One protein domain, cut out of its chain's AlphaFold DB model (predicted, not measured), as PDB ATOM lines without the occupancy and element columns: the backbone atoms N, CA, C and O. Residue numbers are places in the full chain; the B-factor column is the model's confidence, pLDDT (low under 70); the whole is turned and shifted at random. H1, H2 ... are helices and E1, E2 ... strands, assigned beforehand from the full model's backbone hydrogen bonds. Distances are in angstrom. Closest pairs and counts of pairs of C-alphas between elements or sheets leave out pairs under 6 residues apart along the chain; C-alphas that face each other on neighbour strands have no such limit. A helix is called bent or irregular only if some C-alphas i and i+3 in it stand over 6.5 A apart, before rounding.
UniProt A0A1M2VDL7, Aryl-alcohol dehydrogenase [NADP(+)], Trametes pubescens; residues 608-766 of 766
ATOM      1  N   ASN A 608     -49.751  16.448   7.600       96.75
ATOM      2  CA  ASN A 608     -49.524  15.165   6.946       96.75
ATOM      3  C   ASN A 608     -50.188  15.181   5.571       96.75
ATOM      4  O   ASN A 608     -51.373  15.511   5.470       96.75
ATOM      5  N   LEU A 609     -49.435  14.822   4.538       95.06
ATOM      6  CA  LEU A 609     -49.905  14.794   3.163       95.06
ATOM      7  C   LEU A 609     -49.522  13.464   2.511       95.06
ATOM      8  O   LEU A 609     -48.344  13.170   2.338       95.06
ATOM      9  N   GLU A 610     -50.528  12.690   2.131       94.38
ATOM     10  CA  GLU A 610     -50.379  11.449   1.380       94.38
ATOM     11  C   GLU A 610     -50.921  11.648  -0.041       94.38
ATOM     12  O   GLU A 610     -52.022  12.170  -0.244       94.38
ATOM     13  N   LEU A 611     -50.133  11.267  -1.042       90.19
ATOM     14  CA  LEU A 611     -50.423  11.492  -2.453       90.19
ATOM     15  C   LEU A 611     -50.233  10.208  -3.254       90.19
ATOM     16  O   LEU A 611     -49.140   9.655  -3.329       90.19
ATOM     17  N   SER A 612     -51.290   9.785  -3.935       87.38
ATOM     18  CA  SER A 612     -51.287   8.708  -4.923       87.38
ATOM     19  C   SER A 612     -51.863   9.254  -6.232       87.38
ATOM     20  O   SER A 612     -53.044   9.099  -6.544       87.38
ATOM     21  N   VAL A 613     -51.034   9.988  -6.974       80.62
ATOM     22  CA  VAL A 613     -51.451  10.674  -8.203       80.62
ATOM     23  C   VAL A 613     -50.907   9.928  -9.414       80.62
ATOM     24  O   VAL A 613     -49.711   9.957  -9.695       80.62
ATOM     25  N   GLU A 614     -51.789   9.253 -10.145       74.50
ATOM     26  CA  GLU A 614     -51.423   8.522 -11.359       74.50
ATOM     27  C   GLU A 614     -51.525   9.419 -12.598       74.50
ATOM     28  O   GLU A 614     -52.405  10.271 -12.704       74.50
ATOM     29  N   GLY A 615     -50.657   9.213 -13.588       64.69
ATOM     30  CA  GLY A 615     -50.828   9.784 -14.930       64.69
ATOM     31  C   GLY A 615     -50.686  11.306 -15.069       64.69
ATOM     32  O   GLY A 615     -50.755  11.771 -16.204       64.69
ATOM     33  N   ALA A 616     -50.409  12.061 -13.988       55.53
ATOM     34  CA  ALA A 616     -50.225  13.530 -13.983       55.53
ATOM     35  C   ALA A 616     -49.218  14.049 -15.023       55.53
ATOM     36  O   ALA A 616     -49.177  15.239 -15.310       55.53
ATOM     37  N   MET A 617     -48.439  13.136 -15.597       57.88
ATOM     38  CA  MET A 617     -47.258  13.369 -16.403       57.88
ATOM     39  C   MET A 617     -47.276  12.589 -17.735       57.88
ATOM     40  O   MET A 617     -46.247  12.502 -18.397       57.88
ATOM     41  N   ASP A 618     -48.422  12.017 -18.139       56.50
ATOM     42  CA  ASP A 618     -48.547  11.201 -19.364       56.50
ATOM     43  C   ASP A 618     -48.477  12.027 -20.676       56.50
ATOM     44  O   ASP A 618     -48.314  11.441 -21.747       56.50
ATOM     45  N   ASP A 619     -48.585  13.361 -20.606       55.97
ATOM     46  CA  ASP A 619     -48.650  14.260 -21.776       55.97
ATOM     47  C   ASP A 619     -47.272  14.759 -22.273       55.97
ATOM     48  O   ASP A 619     -47.194  15.445 -23.294       55.97
ATOM     49  N   VAL A 620     -46.173  14.423 -21.582       55.00
ATOM     50  CA  VAL A 620     -44.809  14.811 -21.990       55.00
ATOM     51  C   VAL A 620     -44.144  13.716 -22.827       55.00
ATOM     52  O   VAL A 620     -44.291  12.530 -22.513       55.00
ATOM     53  N   PRO A 621     -43.411  14.087 -23.895       58.16
ATOM     54  CA  PRO A 621     -42.706  13.141 -24.751       58.16
ATOM     55  C   PRO A 621     -41.806  12.162 -23.962       58.16
ATOM     56  O   PRO A 621     -41.124  12.573 -23.023       58.16
ATOM     57  N   PRO A 622     -41.772  10.864 -24.328       56.16
ATOM     58  CA  PRO A 622     -41.057   9.815 -23.584       56.16
ATOM     59  C   PRO A 622     -39.524   9.973 -23.543       56.16
ATOM     60  O   PRO A 622     -38.846   9.180 -22.892       56.16
ATOM     61  N   ASP A 623     -38.973  10.956 -24.252       58.59
ATOM     62  CA  ASP A 623     -37.552  11.271 -24.394       58.59
ATOM     63  C   ASP A 623     -37.030  12.348 -23.420       58.59
ATOM     64  O   ASP A 623     -35.827  12.612 -23.416       58.59
ATOM     65  N   GLN A 624     -37.873  12.929 -22.552       59.91
ATOM     66  CA  GLN A 624     -37.435  13.844 -21.483       59.91
ATOM     67  C   GLN A 624     -37.781  13.318 -20.076       59.91
ATOM     68  O   GLN A 624     -38.944  13.013 -19.810       59.91
ATOM     69  N   PRO A 625     -36.803  13.220 -19.149       60.78
ATOM     70  CA  PRO A 625     -37.081  12.875 -17.760       60.78
ATOM     71  C   PRO A 625     -37.726  14.059 -17.034       60.78
ATOM     72  O   PRO A 625     -37.251  15.191 -17.137       60.78
ATOM     73  N   TYR A 626     -38.777  13.793 -16.262       62.31
ATOM     74  CA  TYR A 626     -39.364  14.802 -15.379       62.31
ATOM     75  C   TYR A 626     -38.483  15.065 -14.162       62.31
ATOM     76  O   TYR A 626     -37.827  14.152 -13.650       62.31
ATOM     77  N   LEU A 627     -38.509  16.313 -13.690       67.19
ATOM     78  CA  LEU A 627     -37.796  16.751 -12.499       67.19
ATOM     79  C   LEU A 627     -38.748  16.773 -11.300       67.19
ATOM     80  O   LEU A 627     -39.896  17.208 -11.404       67.19
ATOM     81  N   LEU A 628     -38.241  16.356 -10.138       69.00
ATOM     82  CA  LEU A 628     -38.978  16.369  -8.871       69.00
ATOM     83  C   LEU A 628     -39.644  17.721  -8.536       69.00
ATOM     84  O   LEU A 628     -40.823  17.713  -8.175       69.00
ATOM     85  N   PRO A 629     -39.002  18.887  -8.734       67.44
ATOM     86  CA  PRO A 629     -39.593  20.171  -8.388       67.44
ATOM     87  C   PRO A 629     -40.821  20.527  -9.224       67.44
ATOM     88  O   PRO A 629     -41.691  21.209  -8.708       67.44
ATOM     89  N   ASP A 630     -40.960  20.047 -10.462       71.50
ATOM     90  CA  ASP A 630     -42.108  20.414 -11.307       71.50
ATOM     91  C   ASP A 630     -43.424  19.841 -10.760       71.50
ATOM     92  O   ASP A 630     -44.487  20.443 -10.902       71.50
ATOM     93  N   PHE A 631     -43.352  18.700 -10.069       76.75
ATOM     94  CA  PHE A 631     -44.499  18.107  -9.389       76.75
ATOM     95  C   PHE A 631     -44.768  18.766  -8.023       76.75
ATOM     96  O   PHE A 631     -45.925  18.964  -7.656       76.75
ATOM     97  N   PHE A 632     -43.721  19.123  -7.267       78.44
ATOM     98  CA  PHE A 632     -43.850  19.595  -5.878       78.44
ATOM     99  C   PHE A 632     -43.842  21.110  -5.692       78.44
ATOM    100  O   PHE A 632     -44.279  21.574  -4.641       78.44
ATOM    101  N   ALA A 633     -43.393  21.888  -6.678       81.38
ATOM    102  CA  ALA A 633     -43.293  23.342  -6.578       81.38
ATOM    103  C   ALA A 633     -44.590  24.004  -6.087       81.38
ATOM    104  O   ALA A 633     -44.500  24.863  -5.206       81.38
ATOM    105  N   PRO A 634     -45.792  23.584  -6.539       83.56
ATOM    106  CA  PRO A 634     -47.036  24.120  -5.997       83.56
ATOM    107  C   PRO A 634     -47.217  23.858  -4.493       83.56
ATOM    108  O   PRO A 634     -47.752  24.699  -3.783       83.56
ATOM    109  N   LEU A 635     -46.740  22.720  -3.982       88.44
ATOM    110  CA  LEU A 635     -46.906  22.284  -2.590       88.44
ATOM    111  C   LEU A 635     -45.843  22.844  -1.634       88.44
ATOM    112  O   LEU A 635     -46.011  22.757  -0.419       88.44
ATOM    113  N   PHE A 636     -44.767  23.458  -2.133       88.81
ATOM    114  CA  PHE A 636     -43.730  24.060  -1.281       88.81
ATOM    115  C   PHE A 636     -44.227  25.241  -0.434       88.81
ATOM    116  O   PHE A 636     -43.540  25.681   0.490       88.81
ATOM    117  N   ALA A 637     -45.431  25.746  -0.709       88.62
ATOM    118  CA  ALA A 637     -46.115  26.700   0.156       88.62
ATOM    119  C   ALA A 637     -46.584  26.085   1.494       88.62
ATOM    120  O   ALA A 637     -46.779  26.823   2.456       88.62
ATOM    121  N   LEU A 638     -46.715  24.757   1.590       91.25
ATOM    122  CA  LEU A 638     -47.135  24.034   2.796       91.25
ATOM    123  C   LEU A 638     -45.966  23.891   3.790       91.25
ATOM    124  O   LEU A 638     -45.313  22.853   3.844       91.25
ATOM    125  N   ARG A 639     -45.653  24.936   4.561       88.94
ATOM    126  CA  ARG A 639     -44.412  24.998   5.369       88.94
ATOM    127  C   ARG A 639     -44.379  24.094   6.601       88.94
ATOM    128  O   ARG A 639     -43.292  23.723   7.041       88.94
ATOM    129  N   ASP A 640     -45.539  23.718   7.133       90.50
ATOM    130  CA  ASP A 640     -45.658  22.982   8.400       90.50
ATOM    131  C   ASP A 640     -45.795  21.457   8.235       90.50
ATOM    132  O   ASP A 640     -46.128  20.746   9.194       90.50
ATOM    133  N   LEU A 641     -45.510  20.923   7.040       93.56
ATOM    134  CA  LEU A 641     -45.550  19.483   6.793       93.56
ATOM    135  C   LEU A 641     -44.506  18.729   7.632       93.56
ATOM    136  O   LEU A 641     -43.327  19.073   7.701       93.56
ATOM    137  N   ARG A 642     -44.980  17.656   8.262       94.12
ATOM    138  CA  ARG A 642     -44.235  16.712   9.103       94.12
ATOM    139  C   ARG A 642     -44.195  15.321   8.489       94.12
ATOM    140  O   ARG A 642     -43.260  14.576   8.755       94.12
ATOM    141  N   MET A 643     -45.191  14.956   7.694       94.38
ATOM    142  CA  MET A 643     -45.230  13.681   6.990       94.38
ATOM    143  C   MET A 643     -45.651  13.925   5.550       94.38
ATOM    144  O   MET A 643     -46.665  14.576   5.301       94.38
ATOM    145  N   VAL A 644     -44.843  13.421   4.623       92.25
ATOM    146  CA  VAL A 644     -45.137  13.435   3.195       92.25
ATOM    147  C   VAL A 644     -44.950  12.028   2.664       92.25
ATOM    148  O   VAL A 644     -43.850  11.479   2.722       92.25
ATOM    149  N   GLU A 645     -46.032  11.447   2.164       90.38
ATOM    150  CA  GLU A 645     -46.034  10.114   1.579       90.38
ATOM    151  C   GLU A 645     -46.484  10.159   0.127       90.38
ATOM    152  O   GLU A 645     -47.532  10.712  -0.197       90.38
ATOM    153  N   ILE A 646     -45.663   9.607  -0.765       83.94
ATOM    154  CA  ILE A 646     -45.900   9.646  -2.202       83.94
ATOM    155  C   ILE A 646     -45.921   8.214  -2.731       83.94
ATOM    156  O   ILE A 646     -44.889   7.564  -2.882       83.94
ATOM    157  N   LEU A 647     -47.119   7.752  -3.063       76.50
ATOM    158  CA  LEU A 647     -47.412   6.424  -3.602       76.50
ATOM    159  C   LEU A 647     -47.695   6.468  -5.115       76.50
ATOM    160  O   LEU A 647     -48.319   5.564  -5.668       76.50
ATOM    161  N   SER A 648     -47.292   7.544  -5.793       69.25
ATOM    162  CA  SER A 648     -47.560   7.777  -7.216       69.25
ATOM    163  C   SER A 648     -46.754   6.859  -8.142       69.25
ATOM    164  O   SER A 648     -45.565   6.614  -7.931       69.25
ATOM    165  N   HIS A 649     -47.382   6.428  -9.239       64.06
ATOM    166  CA  HIS A 649     -46.732   5.702 -10.331       64.06
ATOM    167  C   HIS A 649     -46.637   6.586 -11.582       64.06
ATOM    168  O   HIS A 649     -47.650   7.047 -12.113       64.06
ATOM    169  N   PHE A 650     -45.416   6.794 -12.078       64.38
ATOM    170  CA  PHE A 650     -45.144   7.579 -13.285       64.38
ATOM    171  C   PHE A 650     -44.842   6.649 -14.467       64.38
ATOM    172  O   PHE A 650     -44.072   5.698 -14.329       64.38
ATOM    173  N   LYS A 651     -45.447   6.903 -15.638       57.72
ATOM    174  CA  LYS A 651     -45.116   6.162 -16.873       57.72
ATOM    175  C   LYS A 651     -43.775   6.586 -17.466       57.72
ATOM    176  O   LYS A 651     -43.071   5.746 -18.025       57.72
ATOM    177  N   SER A 652     -43.456   7.872 -17.368       59.03
ATOM    178  CA  SER A 652     -42.184   8.438 -17.812       59.03
ATOM    179  C   SER A 652     -41.127   8.292 -16.711       59.03
ATOM    180  O   SER A 652     -41.470   8.416 -15.531       59.03
ATOM    181  N   PRO A 653     -39.855   8.033 -17.067       57.16
ATOM    182  CA  PRO A 653     -38.772   7.993 -16.095       57.16
ATOM    183  C   PRO A 653     -38.625   9.357 -15.415       57.16
ATOM    184  O   PRO A 653     -38.775  10.412 -16.037       57.16
ATOM    185  N   PHE A 654     -38.336   9.327 -14.121       64.81
ATOM    186  CA  PHE A 654     -38.276  10.509 -13.275       64.81
ATOM    187  C   PHE A 654     -36.868  10.640 -12.697       64.81
ATOM    188  O   PHE A 654     -36.351   9.690 -12.122       64.81
ATOM    189  N   ALA A 655     -36.207  11.779 -12.872       68.06
ATOM    190  CA  ALA A 655     -34.852  11.966 -12.363       68.06
ATOM    191  C   ALA A 655     -34.907  12.778 -11.070       68.06
ATOM    192  O   ALA A 655     -35.446  13.884 -11.055       68.06
ATOM    193  N   VAL A 656     -34.330  12.246  -9.991       75.31
ATOM    194  CA  VAL A 656     -34.192  12.993  -8.736       75.31
ATOM    195  C   VAL A 656     -32.784  13.561  -8.673       75.31
ATOM    196  O   VAL A 656     -31.812  12.818  -8.616       75.31
ATOM    197  N   ARG A 657     -32.643  14.885  -8.687       76.19
ATOM    198  CA  ARG A 657     -31.349  15.563  -8.552       76.19
ATOM    199  C   ARG A 657     -31.104  15.944  -7.089       76.19
ATOM    200  O   ARG A 657     -32.059  16.216  -6.363       76.19
ATOM    201  N   PRO A 658     -29.839  16.085  -6.654       76.69
ATOM    202  CA  PRO A 658     -29.530  16.603  -5.318       76.69
ATOM    203  C   PRO A 658     -30.160  17.977  -5.027       76.69
ATOM    204  O   PRO A 658     -30.623  18.224  -3.916       76.69
ATOM    205  N   GLN A 659     -30.245  18.862  -6.027       81.19
ATOM    206  CA  GLN A 659     -30.919  20.155  -5.858       81.19
ATOM    207  C   GLN A 659     -32.398  19.981  -5.496       81.19
ATOM    208  O   GLN A 659     -32.904  20.695  -4.640       81.19
ATOM    209  N   ASP A 660     -33.067  18.981  -6.064       81.75
ATOM    210  CA  ASP A 660     -34.492  18.781  -5.830       81.75
ATOM    211  C   ASP A 660     -34.778  18.363  -4.376       81.75
ATOM    212  O   ASP A 660     -35.765  18.788  -3.776       81.75
ATOM    213  N   MET A 661     -33.876  17.579  -3.778       84.19
ATOM    214  CA  MET A 661     -33.935  17.230  -2.354       84.19
ATOM    215  C   MET A 661     -33.618  18.421  -1.451       84.19
ATOM    216  O   MET A 661     -34.166  18.526  -0.357       84.19
ATOM    217  N   THR A 662     -32.761  19.335  -1.915       84.06
ATOM    218  CA  THR A 662     -32.480  20.598  -1.218       84.06
ATOM    219  C   THR A 662     -33.720  21.486  -1.192       84.06
ATOM    220  O   THR A 662     -34.064  22.030  -0.142       84.06
ATOM    221  N   ASP A 663     -34.418  21.600  -2.322       85.38
ATOM    222  CA  ASP A 663     -35.639  22.394  -2.441       85.38
ATOM    223  C   ASP A 663     -36.747  21.826  -1.540       85.38
ATOM    224  O   ASP A 663     -37.377  22.578  -0.794       85.38
ATOM    225  N   LEU A 664     -36.918  20.498  -1.523       87.25
ATOM    226  CA  LEU A 664     -37.875  19.796  -0.660       87.25
ATOM    227  C   LEU A 664     -37.573  20.017   0.827       87.25
ATOM    228  O   LEU A 664     -38.453  20.394   1.601       87.25
ATOM    229  N   ALA A 665     -36.322  19.821   1.230       83.50
ATOM    230  CA  ALA A 665     -35.921  19.978   2.621       83.50
ATOM    231  C   ALA A 665     -36.005  21.438   3.099       83.50
ATOM    232  O   ALA A 665     -36.399  21.710   4.233       83.50
ATOM    233  N   THR A 666     -35.723  22.395   2.209       86.56
ATOM    234  CA  THR A 666     -35.930  23.828   2.470       86.56
ATOM    235  C   THR A 666     -37.417  24.175   2.553       86.56
ATOM    236  O   THR A 666     -37.817  25.056   3.318       86.56
ATOM    237  N   ALA A 667     -38.256  23.507   1.757       88.00
ATOM    238  CA  ALA A 667     -39.696  23.703   1.783       88.00
ATOM    239  C   ALA A 667     -40.312  23.255   3.113       88.00
ATOM    240  O   ALA A 667     -41.135  23.989   3.668       88.00
ATOM    241  N   TRP A 668     -39.877  22.102   3.635       90.62
ATOM    242  CA  TRP A 668     -40.488  21.414   4.777       90.62
ATOM    243  C   TRP A 668     -39.479  21.146   5.907       90.62
ATOM    244  O   TRP A 668     -39.112  20.001   6.171       90.62
ATOM    245  N   PRO A 669     -39.048  22.181   6.648       86.38
ATOM    246  CA  PRO A 669     -38.018  22.042   7.682       86.38
ATOM    247  C   PRO A 669     -38.453  21.199   8.898       86.38
ATOM    248  O   PRO A 669     -37.620  20.802   9.712       86.38
ATOM    249  N   GLN A 670     -39.756  20.939   9.056       88.38
ATOM    250  CA  GLN A 670     -40.336  20.157  10.160       88.38
ATOM    251  C   GLN A 670     -40.598  18.685   9.793       88.38
ATOM    252  O   GLN A 670     -41.235  17.962  10.568       88.38
ATOM    253  N   LEU A 671     -40.118  18.239   8.628       90.56
ATOM    254  CA  LEU A 671     -40.358  16.903   8.099       90.56
ATOM    255  C   LEU A 671     -39.772  15.818   9.016       90.56
ATOM    256  O   LEU A 671     -38.596  15.845   9.375       90.56
ATOM    257  N   ARG A 672     -40.618  14.852   9.380       92.19
ATOM    258  CA  ARG A 672     -40.310  13.663  10.187       92.19
ATOM    259  C   ARG A 672     -40.414  12.371   9.392       92.19
ATOM    260  O   ARG A 672     -39.662  11.442   9.658       92.19
ATOM    261  N   THR A 673     -41.314  12.312   8.419       93.50
ATOM    262  CA  THR A 673     -41.493  11.134   7.568       93.50
ATOM    263  C   THR A 673     -41.516  11.556   6.112       93.50
ATOM    264  O   THR A 673     -42.307  12.424   5.743       93.50
ATOM    265  N   LEU A 674     -40.682  10.916   5.296       90.56
ATOM    266  CA  LEU A 674     -40.681  11.077   3.848       90.56
ATOM    267  C   LEU A 674     -40.751   9.703   3.182       90.56
ATOM    268  O   LEU A 674     -39.863   8.873   3.373       90.56
ATOM    269  N   VAL A 675     -41.788   9.477   2.381       88.56
ATOM    270  CA  VAL A 675     -41.899   8.308   1.503       88.56
ATOM    271  C   VAL A 675     -41.879   8.809   0.070       88.56
ATOM    272  O   VAL A 675     -42.796   9.500  -0.368       88.56
ATOM    273  N   LEU A 676     -40.804   8.494  -0.641       83.69
ATOM    274  CA  LEU A 676     -40.648   8.790  -2.056       83.69
ATOM    275  C   LEU A 676     -41.296   7.685  -2.904       83.69
ATOM    276  O   LEU A 676     -41.411   6.551  -2.437       83.69
ATOM    277  N   PRO A 677     -41.658   7.978  -4.165       75.19
ATOM    278  CA  PRO A 677     -42.210   6.979  -5.070       75.19
ATOM    279  C   PRO A 677     -41.262   5.783  -5.236       75.19
ATOM    280  O   PRO A 677     -40.108   5.951  -5.632       75.19
ATOM    281  N   THR A 678     -41.755   4.567  -4.985       67.50
ATOM    282  CA  THR A 678     -41.017   3.311  -5.207       67.50
ATOM    283  C   THR A 678     -41.776   2.423  -6.187       67.50
ATOM    284  O   THR A 678     -42.991   2.265  -6.061       67.50
ATOM    285  N   LYS A 679     -41.096   1.825  -7.169       59.59
ATOM    286  CA  LYS A 679     -41.740   0.953  -8.162       59.59
ATOM    287  C   LYS A 679     -41.960  -0.472  -7.622       59.59
ATOM    288  O   LYS A 679     -41.080  -1.039  -6.982       59.59
ATOM    289  N   LEU A 680     -43.110  -1.071  -7.950       47.50
ATOM    290  CA  LEU A 680     -43.322  -2.525  -8.034       47.50
ATOM    291  C   LEU A 680     -43.178  -2.911  -9.515       47.50
ATOM    292  O   LEU A 680     -43.849  -2.331 -10.369       47.50
ATOM    293  N   GLU A 681     -42.262  -3.822  -9.846       46.09
ATOM    294  CA  GLU A 681     -41.947  -4.197 -11.229       46.09
ATOM    295  C   GLU A 681     -43.172  -4.693 -12.014       46.09
ATOM    296  O   GLU A 681     -43.690  -5.782 -11.781       46.09
ATOM    297  N   LEU A 682     -43.579  -3.917 -13.019       41.66
ATOM    298  CA  LEU A 682     -44.343  -4.381 -14.173       41.66
ATOM    299  C   LEU A 682     -43.626  -3.826 -15.422       41.66
ATOM    300  O   LEU A 682     -43.490  -2.613 -15.590       41.66
ATOM    301  N   ASP A 683     -43.095  -4.723 -16.254       43.69
ATOM    302  CA  ASP A 683     -42.608  -4.499 -17.630       43.69
ATOM    303  C   ASP A 683     -41.240  -3.824 -17.898       43.69
ATOM    304  O   ASP A 683     -41.023  -3.290 -18.986       43.69
ATOM    305  N   GLY A 684     -40.259  -3.896 -16.990       46.66
ATOM    306  CA  GLY A 684     -38.828  -3.755 -17.357       46.66
ATOM    307  C   GLY A 684     -38.360  -2.417 -17.972       46.66
ATOM    308  O   GLY A 684     -37.255  -2.348 -18.507       46.66
ATOM    309  N   LYS A 685     -39.163  -1.347 -17.917       46.78
ATOM    310  CA  LYS A 685     -38.769   0.015 -18.335       46.78
ATOM    311  C   LYS A 685     -38.291   0.851 -17.141       46.78
ATOM    312  O   LYS A 685     -38.862   0.731 -16.059       46.78
ATOM    313  N   GLN A 686     -37.239   1.643 -17.377       50.75
ATOM    314  CA  GLN A 686     -36.333   2.302 -16.417       50.75
ATOM    315  C   GLN A 686     -36.965   2.861 -15.128       50.75
ATOM    316  O   GLN A 686     -38.027   3.479 -15.152       50.75
ATOM    317  N   ASP A 687     -36.248   2.644 -14.023       53.47
ATOM    318  CA  ASP A 687     -36.492   3.168 -12.674       53.47
ATOM    319  C   ASP A 687     -36.039   4.642 -12.580       53.47
ATOM    320  O   ASP A 687     -35.070   5.011 -13.256       53.47
ATOM    321  N   PRO A 688     -36.691   5.510 -11.785       55.81
ATOM    322  CA  PRO A 688     -36.126   6.801 -11.411       55.81
ATOM    323  C   PRO A 688     -34.682   6.705 -10.905       55.81
ATOM    324  O   PRO A 688     -34.399   6.044  -9.908       55.81
ATOM    325  N   SER A 689     -33.749   7.408 -11.552       66.88
ATOM    326  CA  SER A 689     -32.360   7.460 -11.093       66.88
ATOM    327  C   SER A 689     -32.224   8.447  -9.930       66.88
ATOM    328  O   SER A 689     -31.978   9.636 -10.118       66.88
ATOM    329  N   LEU A 690     -32.387   7.954  -8.702       78.31
ATOM    330  CA  LEU A 690     -31.992   8.669  -7.487       78.31
ATOM    331  C   LEU A 690     -30.483   8.463  -7.269       78.31
ATOM    332  O   LEU A 690     -30.102   7.376  -6.845       78.31
ATOM    333  N   PRO A 691     -29.581   9.422  -7.549       83.19
ATOM    334  CA  PRO A 691     -28.170   9.253  -7.228       83.19
ATOM    335  C   PRO A 691     -28.003   9.211  -5.708       83.19
ATOM    336  O   PRO A 691     -28.661   9.961  -4.988       83.19
ATOM    337  N   ILE A 692     -27.100   8.370  -5.201       84.94
ATOM    338  CA  ILE A 692     -26.905   8.225  -3.747       84.94
ATOM    339  C   ILE A 692     -26.518   9.542  -3.042       84.94
ATOM    340  O   ILE A 692     -26.858   9.743  -1.879       84.94
ATOM    341  N   THR A 693     -25.898  10.480  -3.764       84.38
ATOM    342  CA  THR A 693     -25.563  11.832  -3.284       84.38
ATOM    343  C   THR A 693     -26.791  12.713  -3.038       84.38
ATOM    344  O   THR A 693     -26.711  13.674  -2.279       84.38
ATOM    345  N   ALA A 694     -27.959  12.393  -3.607       82.75
ATOM    346  CA  ALA A 694     -29.197  13.126  -3.338       82.75
ATOM    347  C   ALA A 694     -29.721  12.920  -1.904       82.75
ATOM    348  O   ALA A 694     -30.631  13.628  -1.485       82.75
ATOM    349  N   LEU A 695     -29.146  11.999  -1.126       85.75
ATOM    350  CA  LEU A 695     -29.455  11.852   0.299       85.75
ATOM    351  C   LEU A 695     -28.757  12.911   1.176       85.75
ATOM    352  O   LEU A 695     -29.216  13.172   2.288       85.75
ATOM    353  N   GLU A 696     -27.687  13.552   0.685       84.81
ATOM    354  CA  GLU A 696     -26.911  14.559   1.431       84.81
ATOM    355  C   GLU A 696     -27.751  15.763   1.906       84.81
ATOM    356  O   GLU A 696     -27.656  16.117   3.083       84.81
ATOM    357  N   PRO A 697     -28.612  16.384   1.071       83.00
ATOM    358  CA  PRO A 697     -29.441  17.508   1.503       83.00
ATOM    359  C   PRO A 697     -30.420  17.136   2.616       83.00
ATOM    360  O   PRO A 697     -30.574  17.906   3.563       83.00
ATOM    361  N   LEU A 698     -31.031  15.947   2.554       82.12
ATOM    362  CA  LEU A 698     -31.953  15.473   3.591       82.12
ATOM    363  C   LEU A 698     -31.234  15.339   4.940       82.12
ATOM    364  O   LEU A 698     -31.747  15.807   5.954       82.12
ATOM    365  N   ALA A 699     -30.021  14.777   4.937       78.12
ATOM    366  CA  ALA A 699     -29.178  14.688   6.128       78.12
ATOM    367  C   ALA A 699     -28.756  16.071   6.662       78.12
ATOM    368  O   ALA A 699     -28.666  16.266   7.874       78.12
ATOM    369  N   ALA A 700     -28.514  17.038   5.772       78.44
ATOM    370  CA  ALA A 700     -28.056  18.377   6.136       78.44
ATOM    371  C   ALA A 700     -29.164  19.290   6.686       78.44
ATOM    372  O   ALA A 700     -28.900  20.119   7.556       78.44
ATOM    373  N   THR A 701     -30.379  19.192   6.142       78.06
ATOM    374  CA  THR A 701     -31.410  20.240   6.291       78.06
ATOM    375  C   THR A 701     -32.718  19.772   6.935       78.06
ATOM    376  O   THR A 701     -33.498  20.623   7.357       78.06
ATOM    377  N   CYS A 702     -32.919  18.462   7.137       79.69
ATOM    378  CA  CYS A 702     -34.071  17.907   7.861       79.69
ATOM    379  C   CYS A 702     -33.646  17.234   9.185       79.69
ATOM    380  O   CYS A 702     -33.655  16.005   9.286       79.69
ATOM    381  N   PRO A 703     -33.314  17.997  10.246       76.50
ATOM    382  CA  PRO A 703     -32.824  17.428  11.509       76.50
ATOM    383  C   PRO A 703     -33.874  16.590  12.255       76.50
ATOM    384  O   PRO A 703     -33.537  15.831  13.160       76.50
ATOM    385  N   HIS A 704     -35.154  16.734  11.905       85.88
ATOM    386  CA  HIS A 704     -36.266  16.023  12.531       85.88
ATOM    387  C   HIS A 704     -36.713  14.773  11.766       85.88
ATOM    388  O   HIS A 704     -37.652  14.124  12.221       85.88
ATOM    389  N   LEU A 705     -36.067  14.428  10.646       87.88
ATOM    390  CA  LEU A 705     -36.435  13.271   9.833       87.88
ATOM    391  C   LEU A 705     -36.187  11.979  10.622       87.88
ATOM    392  O   LEU A 705     -35.054  11.693  10.976       87.88
ATOM    393  N   GLU A 706     -37.245  11.220  10.902       90.00
ATOM    394  CA  GLU A 706     -37.234   9.967  11.666       90.00
ATOM    395  C   GLU A 706     -37.361   8.728  10.764       90.00
ATOM    396  O   GLU A 706     -36.766   7.698  11.082       90.00
ATOM    397  N   LEU A 707     -38.101   8.822   9.650       90.50
ATOM    398  CA  LEU A 707     -38.323   7.732   8.692       90.50
ATOM    399  C   LEU A 707     -38.144   8.220   7.249       90.50
ATOM    400  O   LEU A 707     -38.816   9.162   6.820       90.50
ATOM    401  N   LEU A 708     -37.296   7.523   6.491       89.38
ATOM    402  CA  LEU A 708     -37.137   7.710   5.049       89.38
ATOM    403  C   LEU A 708     -37.402   6.397   4.311       89.38
ATOM    404  O   LEU A 708     -36.718   5.401   4.539       89.38
ATOM    405  N   ILE A 709     -38.363   6.403   3.390       88.19
ATOM    406  CA  ILE A 709     -38.591   5.309   2.442       88.19
ATOM    407  C   ILE A 709     -38.299   5.841   1.041       88.19
ATOM    408  O   ILE A 709     -38.881   6.839   0.621       88.19
ATOM    409  N   ALA A 710     -37.374   5.205   0.329       85.31
ATOM    410  CA  ALA A 710     -36.899   5.663  -0.972       85.31
ATOM    411  C   ALA A 710     -36.605   4.484  -1.915       85.31
ATOM    412  O   ALA A 710     -36.377   3.367  -1.441       85.31
ATOM    413  N   PRO A 711     -36.588   4.694  -3.244       80.31
ATOM    414  CA  PRO A 711     -36.061   3.694  -4.168       80.31
ATOM    415  C   PRO A 711     -34.562   3.483  -3.921       80.31
ATOM    416  O   PRO A 711     -33.875   4.379  -3.420       80.31
ATOM    417  N   LEU A 712     -34.046   2.299  -4.263       83.19
ATOM    418  CA  LEU A 712     -32.627   1.984  -4.126       83.19
ATOM    419  C   LEU A 712     -31.777   2.990  -4.936       83.19
ATOM    420  O   LEU A 712     -31.878   3.021  -6.163       83.19
ATOM    421  N   PRO A 713     -30.911   3.799  -4.295       84.19
ATOM    422  CA  PRO A 713     -30.159   4.827  -4.998       84.19
ATOM    423  C   PRO A 713     -29.141   4.246  -5.986       84.19
ATOM    424  O   PRO A 713     -28.446   3.265  -5.701       84.19
ATOM    425  N   HIS A 714     -28.989   4.914  -7.128       83.88
ATOM    426  CA  HIS A 714     -27.999   4.615  -8.149       83.88
ATOM    427  C   HIS A 714     -26.585   4.964  -7.657       83.88
ATOM    428  O   HIS A 714     -26.301   6.091  -7.240       83.88
ATOM    429  N   HIS A 715     -25.679   3.991  -7.746       82.88
ATOM    430  CA  HIS A 715     -24.337   4.043  -7.159       82.88
ATOM    431  C   HIS A 715     -23.257   4.611  -8.094       82.88
ATOM    432  O   HIS A 715     -22.123   4.763  -7.657       82.88
ATOM    433  N   ALA A 716     -23.569   4.925  -9.361       81.12
ATOM    434  CA  ALA A 716     -22.558   5.313 -10.360       81.12
ATOM    435  C   ALA A 716     -21.643   6.469  -9.935       81.12
ATOM    436  O   ALA A 716     -20.457   6.428 -10.230       81.12
ATOM    437  N   VAL A 717     -22.165   7.454  -9.197       76.88
ATOM    438  CA  VAL A 717     -21.364   8.590  -8.704       76.88
ATOM    439  C   VAL A 717     -20.288   8.130  -7.715       76.88
ATOM    440  O   VAL A 717     -19.222   8.723  -7.652       76.88
ATOM    441  N   LEU A 718     -20.520   7.034  -6.986       78.25
ATOM    442  CA  LEU A 718     -19.504   6.441  -6.119       78.25
ATOM    443  C   LEU A 718     -18.452   5.656  -6.895       78.25
ATOM    444  O   LEU A 718     -17.542   5.166  -6.264       78.25
ATOM    445  N   LEU A 719     -18.542   5.447  -8.206       75.75
ATOM    446  CA  LEU A 719     -17.467   4.772  -8.949       75.75
ATOM    447  C   LEU A 719     -16.377   5.749  -9.413       75.75
ATOM    448  O   LEU A 719     -15.326   5.314  -9.874       75.75
ATOM    449  N   GLU A 720     -16.614   7.052  -9.266       76.62
ATOM    450  CA  GLU A 720     -15.666   8.119  -9.575       76.62
ATOM    451  C   GLU A 720     -14.707   8.337  -8.384       76.62
ATOM    452  O   GLU A 720     -15.138   8.331  -7.228       76.62
ATOM    453  N   GLU A 721     -13.401   8.508  -8.645       57.62
ATOM    454  CA  GLU A 721     -12.339   8.568  -7.611       57.62
ATOM    455  C   GLU A 721     -12.552   9.688  -6.563       57.62
ATOM    456  O   GLU A 721     -12.123   9.550  -5.420       57.62
ATOM    457  N   ASP A 722     -13.286  10.756  -6.903       60.88
ATOM    458  CA  ASP A 722     -13.476  11.952  -6.063       60.88
ATOM    459  C   ASP A 722     -14.708  11.906  -5.125       60.88
ATOM    460  O   ASP A 722     -14.996  12.877  -4.417       60.88
ATOM    461  N   HIS A 723     -15.470  10.806  -5.110       63.84
ATOM    462  CA  HIS A 723     -16.782  10.720  -4.441       63.84
ATOM    463  C   HIS A 723     -16.869   9.647  -3.334       63.84
ATOM    464  O   HIS A 723     -17.957   9.213  -2.955       63.84
ATOM    465  N   GLU A 724     -15.729   9.229  -2.774       61.31
ATOM    466  CA  GLU A 724     -15.645   8.196  -1.722       61.31
ATOM    467  C   GLU A 724     -16.213   8.592  -0.355       61.31
ATOM    468  O   GLU A 724     -16.532   7.721   0.463       61.31
ATOM    469  N   GLU A 725     -16.374   9.887  -0.091       66.81
ATOM    470  CA  GLU A 725     -16.843  10.385   1.198       66.81
ATOM    471  C   GLU A 725     -18.043  11.318   1.052       66.81
ATOM    472  O   GLU A 725     -18.096  12.172   0.166       66.81
ATOM    473  N   ALA A 726     -19.020  11.149   1.949       65.94
ATOM    474  CA  ALA A 726     -20.160  12.046   2.064       65.94
ATOM    475  C   ALA A 726     -19.680  13.471   2.375       65.94
ATOM    476  O   ALA A 726     -18.897  13.680   3.302       65.94
ATOM    477  N   ARG A 727     -20.171  14.459   1.619       67.69
ATOM    478  CA  ARG A 727     -19.751  15.868   1.749       67.69
ATOM    479  C   ARG A 727     -20.335  16.567   2.976       67.69
ATOM    480  O   ARG A 727     -19.883  17.652   3.338       67.69
ATOM    481  N   VAL A 728     -21.329  15.956   3.615       63.50
ATOM    482  CA  VAL A 728     -22.004  16.472   4.806       63.50
ATOM    483  C   VAL A 728     -21.658  15.564   5.990       63.50
ATOM    484  O   VAL A 728     -22.049  14.396   5.980       63.50
ATOM    485  N   PRO A 729     -20.928  16.048   7.012       55.38
ATOM    486  CA  PRO A 729     -20.722  15.279   8.229       55.38
ATOM    487  C   PRO A 729     -22.037  15.160   9.007       55.38
ATOM    488  O   PRO A 729     -22.793  16.126   9.106       55.38
ATOM    489  N   ALA A 730     -22.264  13.980   9.584       53.38
ATOM    490  CA  ALA A 730     -23.246  13.678  10.622       53.38
ATOM    491  C   ALA A 730     -23.668  14.898  11.476       53.38
ATOM    492  O   ALA A 730     -22.981  15.281  12.426       53.38
ATOM    493  N   GLY A 731     -24.822  15.494  11.168       59.09
ATOM    494  CA  GLY A 731     -25.556  16.316  12.131       59.09
ATOM    495  C   GLY A 731     -26.201  15.439  13.214       59.09
ATOM    496  O   GLY A 731     -26.124  14.210  13.157       59.09
ATOM    497  N   GLN A 732     -26.895  16.047  14.186       61.38
ATOM    498  CA  GLN A 732     -27.859  15.329  15.036       61.38
ATOM    499  C   GLN A 732     -29.054  14.893  14.173       61.38
ATOM    500  O   GLN A 732     -30.116  15.507  14.212       61.38
ATOM    501  N   SER A 733     -28.850  13.876  13.338       68.06
ATOM    502  CA  SER A 733     -29.918  13.222  12.593       68.06
ATOM    503  C   SER A 733     -30.856  12.540  13.585       68.06
ATOM    504  O   SER A 733     -30.408  11.772  14.437       68.06
ATOM    505  N   ALA A 734     -32.156  12.809  13.477       75.00
ATOM    506  CA  ALA A 734     -33.184  12.077  14.210       75.00
ATOM    507  C   ALA A 734     -33.593  10.763  13.511       75.00
ATOM    508  O   ALA A 734     -34.545  10.121  13.967       75.00
ATOM    509  N   LEU A 735     -32.907  10.374  12.425       83.19
ATOM    510  CA  LEU A 735     -33.300   9.251  11.574       83.19
ATOM    511  C   LEU A 735     -33.180   7.933  12.335       83.19
ATOM    512  O   LEU A 735     -32.101   7.546  12.782       83.19
ATOM    513  N   LYS A 736     -34.316   7.253  12.479       84.06
ATOM    514  CA  LYS A 736     -34.439   5.967  13.170       84.06
ATOM    515  C   LYS A 736     -34.497   4.805  12.197       84.06
ATOM    516  O   LYS A 736     -34.108   3.706  12.572       84.06
ATOM    517  N   GLU A 737     -35.029   5.029  11.000       87.62
ATOM    518  CA  GLU A 737     -35.227   3.974  10.016       87.62
ATOM    519  C   GLU A 737     -35.081   4.503   8.584       87.62
ATOM    520  O   GLU A 737     -35.698   5.510   8.215       87.62
ATOM    521  N   ILE A 738     -34.299   3.792   7.766       88.00
ATOM    522  CA  ILE A 738     -34.226   4.005   6.318       88.00
ATOM    523  C   ILE A 738     -34.575   2.720   5.569       88.00
ATOM    524  O   ILE A 738     -33.941   1.682   5.734       88.00
ATOM    525  N   ARG A 739     -35.585   2.785   4.697       87.75
ATOM    526  CA  ARG A 739     -35.978   1.664   3.834       87.75
ATOM    527  C   ARG A 739     -35.698   2.007   2.383       87.75
ATOM    528  O   ARG A 739     -36.349   2.876   1.811       87.75
ATOM    529  N   LEU A 740     -34.746   1.293   1.792       85.44
ATOM    530  CA  LEU A 740     -34.425   1.386   0.373       85.44
ATOM    531  C   LEU A 740     -35.089   0.213  -0.356       85.44
ATOM    532  O   LEU A 740     -34.809  -0.942  -0.041       85.44
ATOM    533  N   LEU A 741     -36.011   0.504  -1.273       79.94
ATOM    534  CA  LEU A 741     -36.879  -0.488  -1.921       79.94
ATOM    535  C   LEU A 741     -36.561  -0.639  -3.418       79.94
ATOM    536  O   LEU A 741     -36.057   0.287  -4.046       79.94
ATOM    537  N   GLY A 742     -36.921  -1.786  -4.007       67.31
ATOM    538  CA  GLY A 742     -36.977  -1.951  -5.470       67.31
ATOM    539  C   GLY A 742     -35.737  -2.535  -6.161       67.31
ATOM    540  O   GLY A 742     -35.702  -2.541  -7.385       67.31
ATOM    541  N   GLY A 743     -34.742  -3.058  -5.432       71.44
ATOM    542  CA  GLY A 743     -33.596  -3.744  -6.048       71.44
ATOM    543  C   GLY A 743     -32.502  -4.164  -5.063       71.44
ATOM    544  O   GLY A 743     -32.659  -4.017  -3.852       71.44
ATOM    545  N   GLU A 744     -31.371  -4.637  -5.596       77.50
ATOM    546  CA  GLU A 744     -30.151  -4.948  -4.839       77.50
ATOM    547  C   GLU A 744     -28.948  -4.209  -5.441       77.50
ATOM    548  O   GLU A 744     -28.787  -4.142  -6.663       77.50
ATOM    549  N   TRP A 745     -28.075  -3.655  -4.594       84.19
ATOM    550  CA  TRP A 745     -26.778  -3.173  -5.068       84.19
ATOM    551  C   TRP A 745     -25.911  -4.362  -5.491       84.19
ATOM    552  O   TRP A 745     -25.903  -5.372  -4.779       84.19
ATOM    553  N   PRO A 746     -25.126  -4.248  -6.580       83.19
ATOM    554  CA  PRO A 746     -24.158  -5.275  -6.930       83.19
ATOM    555  C   PRO A 746     -23.241  -5.593  -5.736       83.19
ATOM    556  O   PRO A 746     -22.823  -4.660  -5.036       83.19
ATOM    557  N   PRO A 747     -22.876  -6.870  -5.509       83.81
ATOM    558  CA  PRO A 747     -22.046  -7.269  -4.369       83.81
ATOM    559  C   PRO A 747     -20.743  -6.465  -4.243       83.81
ATOM    560  O   PRO A 747     -20.300  -6.174  -3.138       83.81
ATOM    561  N   GLU A 748     -20.170  -6.052  -5.377       83.88
ATOM    562  CA  GLU A 748     -18.909  -5.304  -5.478       83.88
ATOM    563  C   GLU A 748     -18.982  -3.873  -4.916       83.88
ATOM    564  O   GLU A 748     -17.966  -3.322  -4.498       83.88
ATOM    565  N   VAL A 749     -20.172  -3.265  -4.882       84.56
ATOM    566  CA  VAL A 749     -20.384  -1.875  -4.427       84.56
ATOM    567  C   VAL A 749     -21.276  -1.784  -3.191       84.56
ATOM    568  O   VAL A 749     -21.423  -0.702  -2.623       84.56
ATOM    569  N   HIS A 750     -21.859  -2.905  -2.756       85.75
ATOM    570  CA  HIS A 750     -22.818  -2.960  -1.656       85.75
ATOM    571  C   HIS A 750     -22.245  -2.386  -0.354       85.75
ATOM    572  O   HIS A 750     -22.826  -1.465   0.219       85.75
ATOM    573  N   GLU A 751     -21.077  -2.865   0.090       83.19
ATOM    574  CA  GLU A 751     -20.445  -2.379   1.327       83.19
ATOM    575  C   GLU A 751     -20.106  -0.886   1.255       83.19
ATOM    576  O   GLU A 751     -20.298  -0.160   2.233       83.19
ATOM    577  N   ARG A 752     -19.668  -0.406   0.083       84.75
ATOM    578  CA  ARG A 752     -19.362   1.010  -0.162       84.75
ATOM    579  C   ARG A 752     -20.617   1.875  -0.056       84.75
ATOM    580  O   ARG A 752     -20.589   2.902   0.617       84.75
ATOM    581  N   CYS A 753     -21.729   1.438  -0.644       86.50
ATOM    582  CA  CYS A 753     -23.010   2.140  -0.563       86.50
ATOM    583  C   CYS A 753     -23.568   2.152   0.869       86.50
ATOM    584  O   CYS A 753     -23.971   3.203   1.363       86.50
ATOM    585  N   VAL A 754     -23.524   1.014   1.575       85.00
ATOM    586  CA  VAL A 754     -23.935   0.923   2.988       85.00
ATOM    587  C   VAL A 754     -23.078   1.833   3.867       85.00
ATOM    588  O   VAL A 754     -23.606   2.539   4.723       85.00
ATOM    589  N   SER A 755     -21.757   1.842   3.658       82.88
ATOM    590  CA  SER A 755     -20.840   2.728   4.380       82.88
ATOM    591  C   SER A 755     -21.168   4.200   4.128       82.88
ATOM    592  O   SER A 755     -21.243   4.981   5.076       82.88
ATOM    593  N   TYR A 756     -21.444   4.567   2.875       86.19
ATOM    594  CA  TYR A 756     -21.816   5.928   2.501       86.19
ATOM    595  C   TYR A 756     -23.114   6.381   3.194       86.19
ATOM    596  O   TYR A 756     -23.134   7.440   3.817       86.19
ATOM    597  N   VAL A 757     -24.165   5.550   3.203       84.38
ATOM    598  CA  VAL A 757     -25.424   5.849   3.918       84.38
ATOM    599  C   VAL A 757     -25.206   5.964   5.432       84.38
ATOM    600  O   VAL A 757     -25.721   6.889   6.056       84.38
ATOM    601  N   LYS A 758     -24.388   5.086   6.031       80.31
ATOM    602  CA  LYS A 758     -24.039   5.158   7.463       80.31
ATOM    603  C   LYS A 758     -23.270   6.428   7.834       80.31
ATOM    604  O   LYS A 758     -23.416   6.915   8.950       80.31
ATOM    605  N   LYS A 759     -22.447   6.965   6.925       80.19
ATOM    606  CA  LYS A 759     -21.756   8.251   7.133       80.19
ATOM    607  C   LYS A 759     -22.739   9.431   7.123       80.19
ATOM    608  O   LYS A 759     -22.539  10.374   7.884       80.19
ATOM    609  N   LEU A 760     -23.793   9.366   6.303       79.81
ATOM    610  CA  LEU A 760     -24.847  10.387   6.251       79.81
ATOM    611  C   LEU A 760     -25.743  10.376   7.497       79.81
ATOM    612  O   LEU A 760     -26.125  11.436   7.990       79.81
ATOM    613  N   PHE A 761     -26.053   9.187   8.019       79.06
ATOM    614  CA  PHE A 761     -26.969   8.996   9.144       79.06
ATOM    615  C   PHE A 761     -26.303   8.128  10.237       79.06
ATOM    616  O   PHE A 761     -26.352   6.899  10.156       79.06
ATOM    617  N   PRO A 762     -25.637   8.739  11.239       68.19
ATOM    618  CA  PRO A 762     -24.863   8.026  12.267       68.19
ATOM    619  C   PRO A 762     -25.732   7.300  13.325       68.19
ATOM    620  O   PRO A 762     -26.947   7.458  13.369       68.19
ATOM    621  N   GLU A 763     -25.068   6.498  14.171       57.12
ATOM    622  CA  GLU A 763     -25.566   5.469  15.114       57.12
ATOM    623  C   GLU A 763     -27.015   5.583  15.645       57.12
ATOM    624  O   GLU A 763     -27.377   6.525  16.348       57.12
ATOM    625  N   GLY A 764     -27.807   4.524  15.408       58.50
ATOM    626  CA  GLY A 764     -29.172   4.349  15.930       58.50
ATOM    627  C   GLY A 764     -30.232   4.063  14.858       58.50
ATOM    628  O   GLY A 764     -31.309   3.580  15.200       58.50
ATOM    629  N   CYS A 765     -29.911   4.314  13.585       65.19
ATOM    630  CA  CYS A 765     -30.772   4.014  12.441       65.19
ATOM    631  C   CYS A 765     -30.756   2.510  12.112       65.19
ATOM    632  O   CYS A 765     -29.686   1.944  11.865       65.19
ATOM    633  N   ALA A 766     -31.936   1.884  12.131       63.47
ATOM    634  CA  ALA A 766     -32.201   0.572  11.536       63.47
ATOM    635  C   ALA A 766     -32.312   0.693  10.010       63.47
ATOM    636  O   ALA A 766     -31.907  -0.283   9.342       63.47
TER     637      ALA A 766
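AT A GLANCE: This is residues 608 to 766 of the 766 residues of the protein "Aryl-alcohol dehydrogenase [NADP(+)]" of Trametes pubescens (UniProt A0A1M2VDL7). Picture a short solenoid, a chain wound in stacked turns: a curled wall of five parallel strands, E1 to E5, and across a gap from it a curved row of four helices, H1, H2, H3 and H5, that run roughly the same way, with the small H4 near one end of H3. Long links lead from E1 to H1, from E2 to H2 and from E3 to H3, while tight links lead back from H1 to E2, from H2 to E3 and from H3 to E4. The printed part has 159 residues with five named helices and five named strands, ordered E1 H1 E2 H2 E3 H3 E4 H4 E5 H5; the class is mixed, and under half of the residues are in named elements. The whole is compact, with a radius of gyration of the C-alphas of 15.4 A and spans of 42 by 38 by 25 A.

IN THESE COORDINATES: Find C-alpha 608 at (-49.524, 15.165, 6.946); from there E1, residues 608 to 614, runs 19.6 A. The other strands are E2, residues 643 to 646, 10.1 A; E3, 673 to 675, 6.7 A; E4, 707 to 711, 13.7 A; and E5, 737 to 741, 12.9 A. The helices are H1, residues 628 to 637, 15.5 A; H2, 658 to 667, 14.3 A; H3, 692 to 701, 16.3 A; H4, 716 to 719, 5.3 A; and H5, 747 to 760, 20.8 A, ending at C-alpha 760, (-24.847, 10.387, 6.251). H1 is irregular, C-alphas 631 and 634 being 7.4 A apart; so is H5, with 748 and 751 at 7.6 A, and only just H3, with 694 and 697 at 6.53 A.

HOW THE PARTS SIT: Start at the sheet, in the order E1 E2 E3 E4 E5, each pair of neighbours parallel. Look for N 609 and O 643 at 2.9 A, N 644 and O 673 at 2.9 A, N 674 and O 707 at 3.0 A, and N 710 and O 739 at 2.9 A, each within hydrogen-bond range. Four strand-helix-strand units, two parallel neighbour strands with a helix between, follow: E1 H1 E2, E2 H2 E3, E3 H3 E4 and E4 H4 E5, each with a right-handed crossover. H1 and H2 touch, closest at the C-alphas of Phe 636 and Ala 667, 5.1 A. H2 and H3 touch, closest at the C-alphas of Pro 658 and Ala 694, 4.0 A, the same way at a shallow tilt of 25 degrees. H3 and H5 touch, closest at the C-alphas of Ala 699 and Leu 760, 6.1 A. H3 and H4 only just touch, with 3 pairs of C-alphas within 8 A, the closest being Ile 692 and Val 717 at 7.4 A. In H2 every O i to N i+4 pair is within hydrogen-bond range; in H1 and H3 it is 3 of 6, in H5 8 of 10, and H4 is too short for one.

THE WHOLE: The C-alphas farthest apart are those of Asp 619 and Glu 763, 44.4 A. The printed part has no cut and ends at the chain's last residue, 766. The long links are E1 to H1, E2 to H2, E3 to H3 and H4 to E5. The mean pLDDT of the printed part is 75.9, and 54 residues are under 70, among them 615 to 629 and 678 to 689.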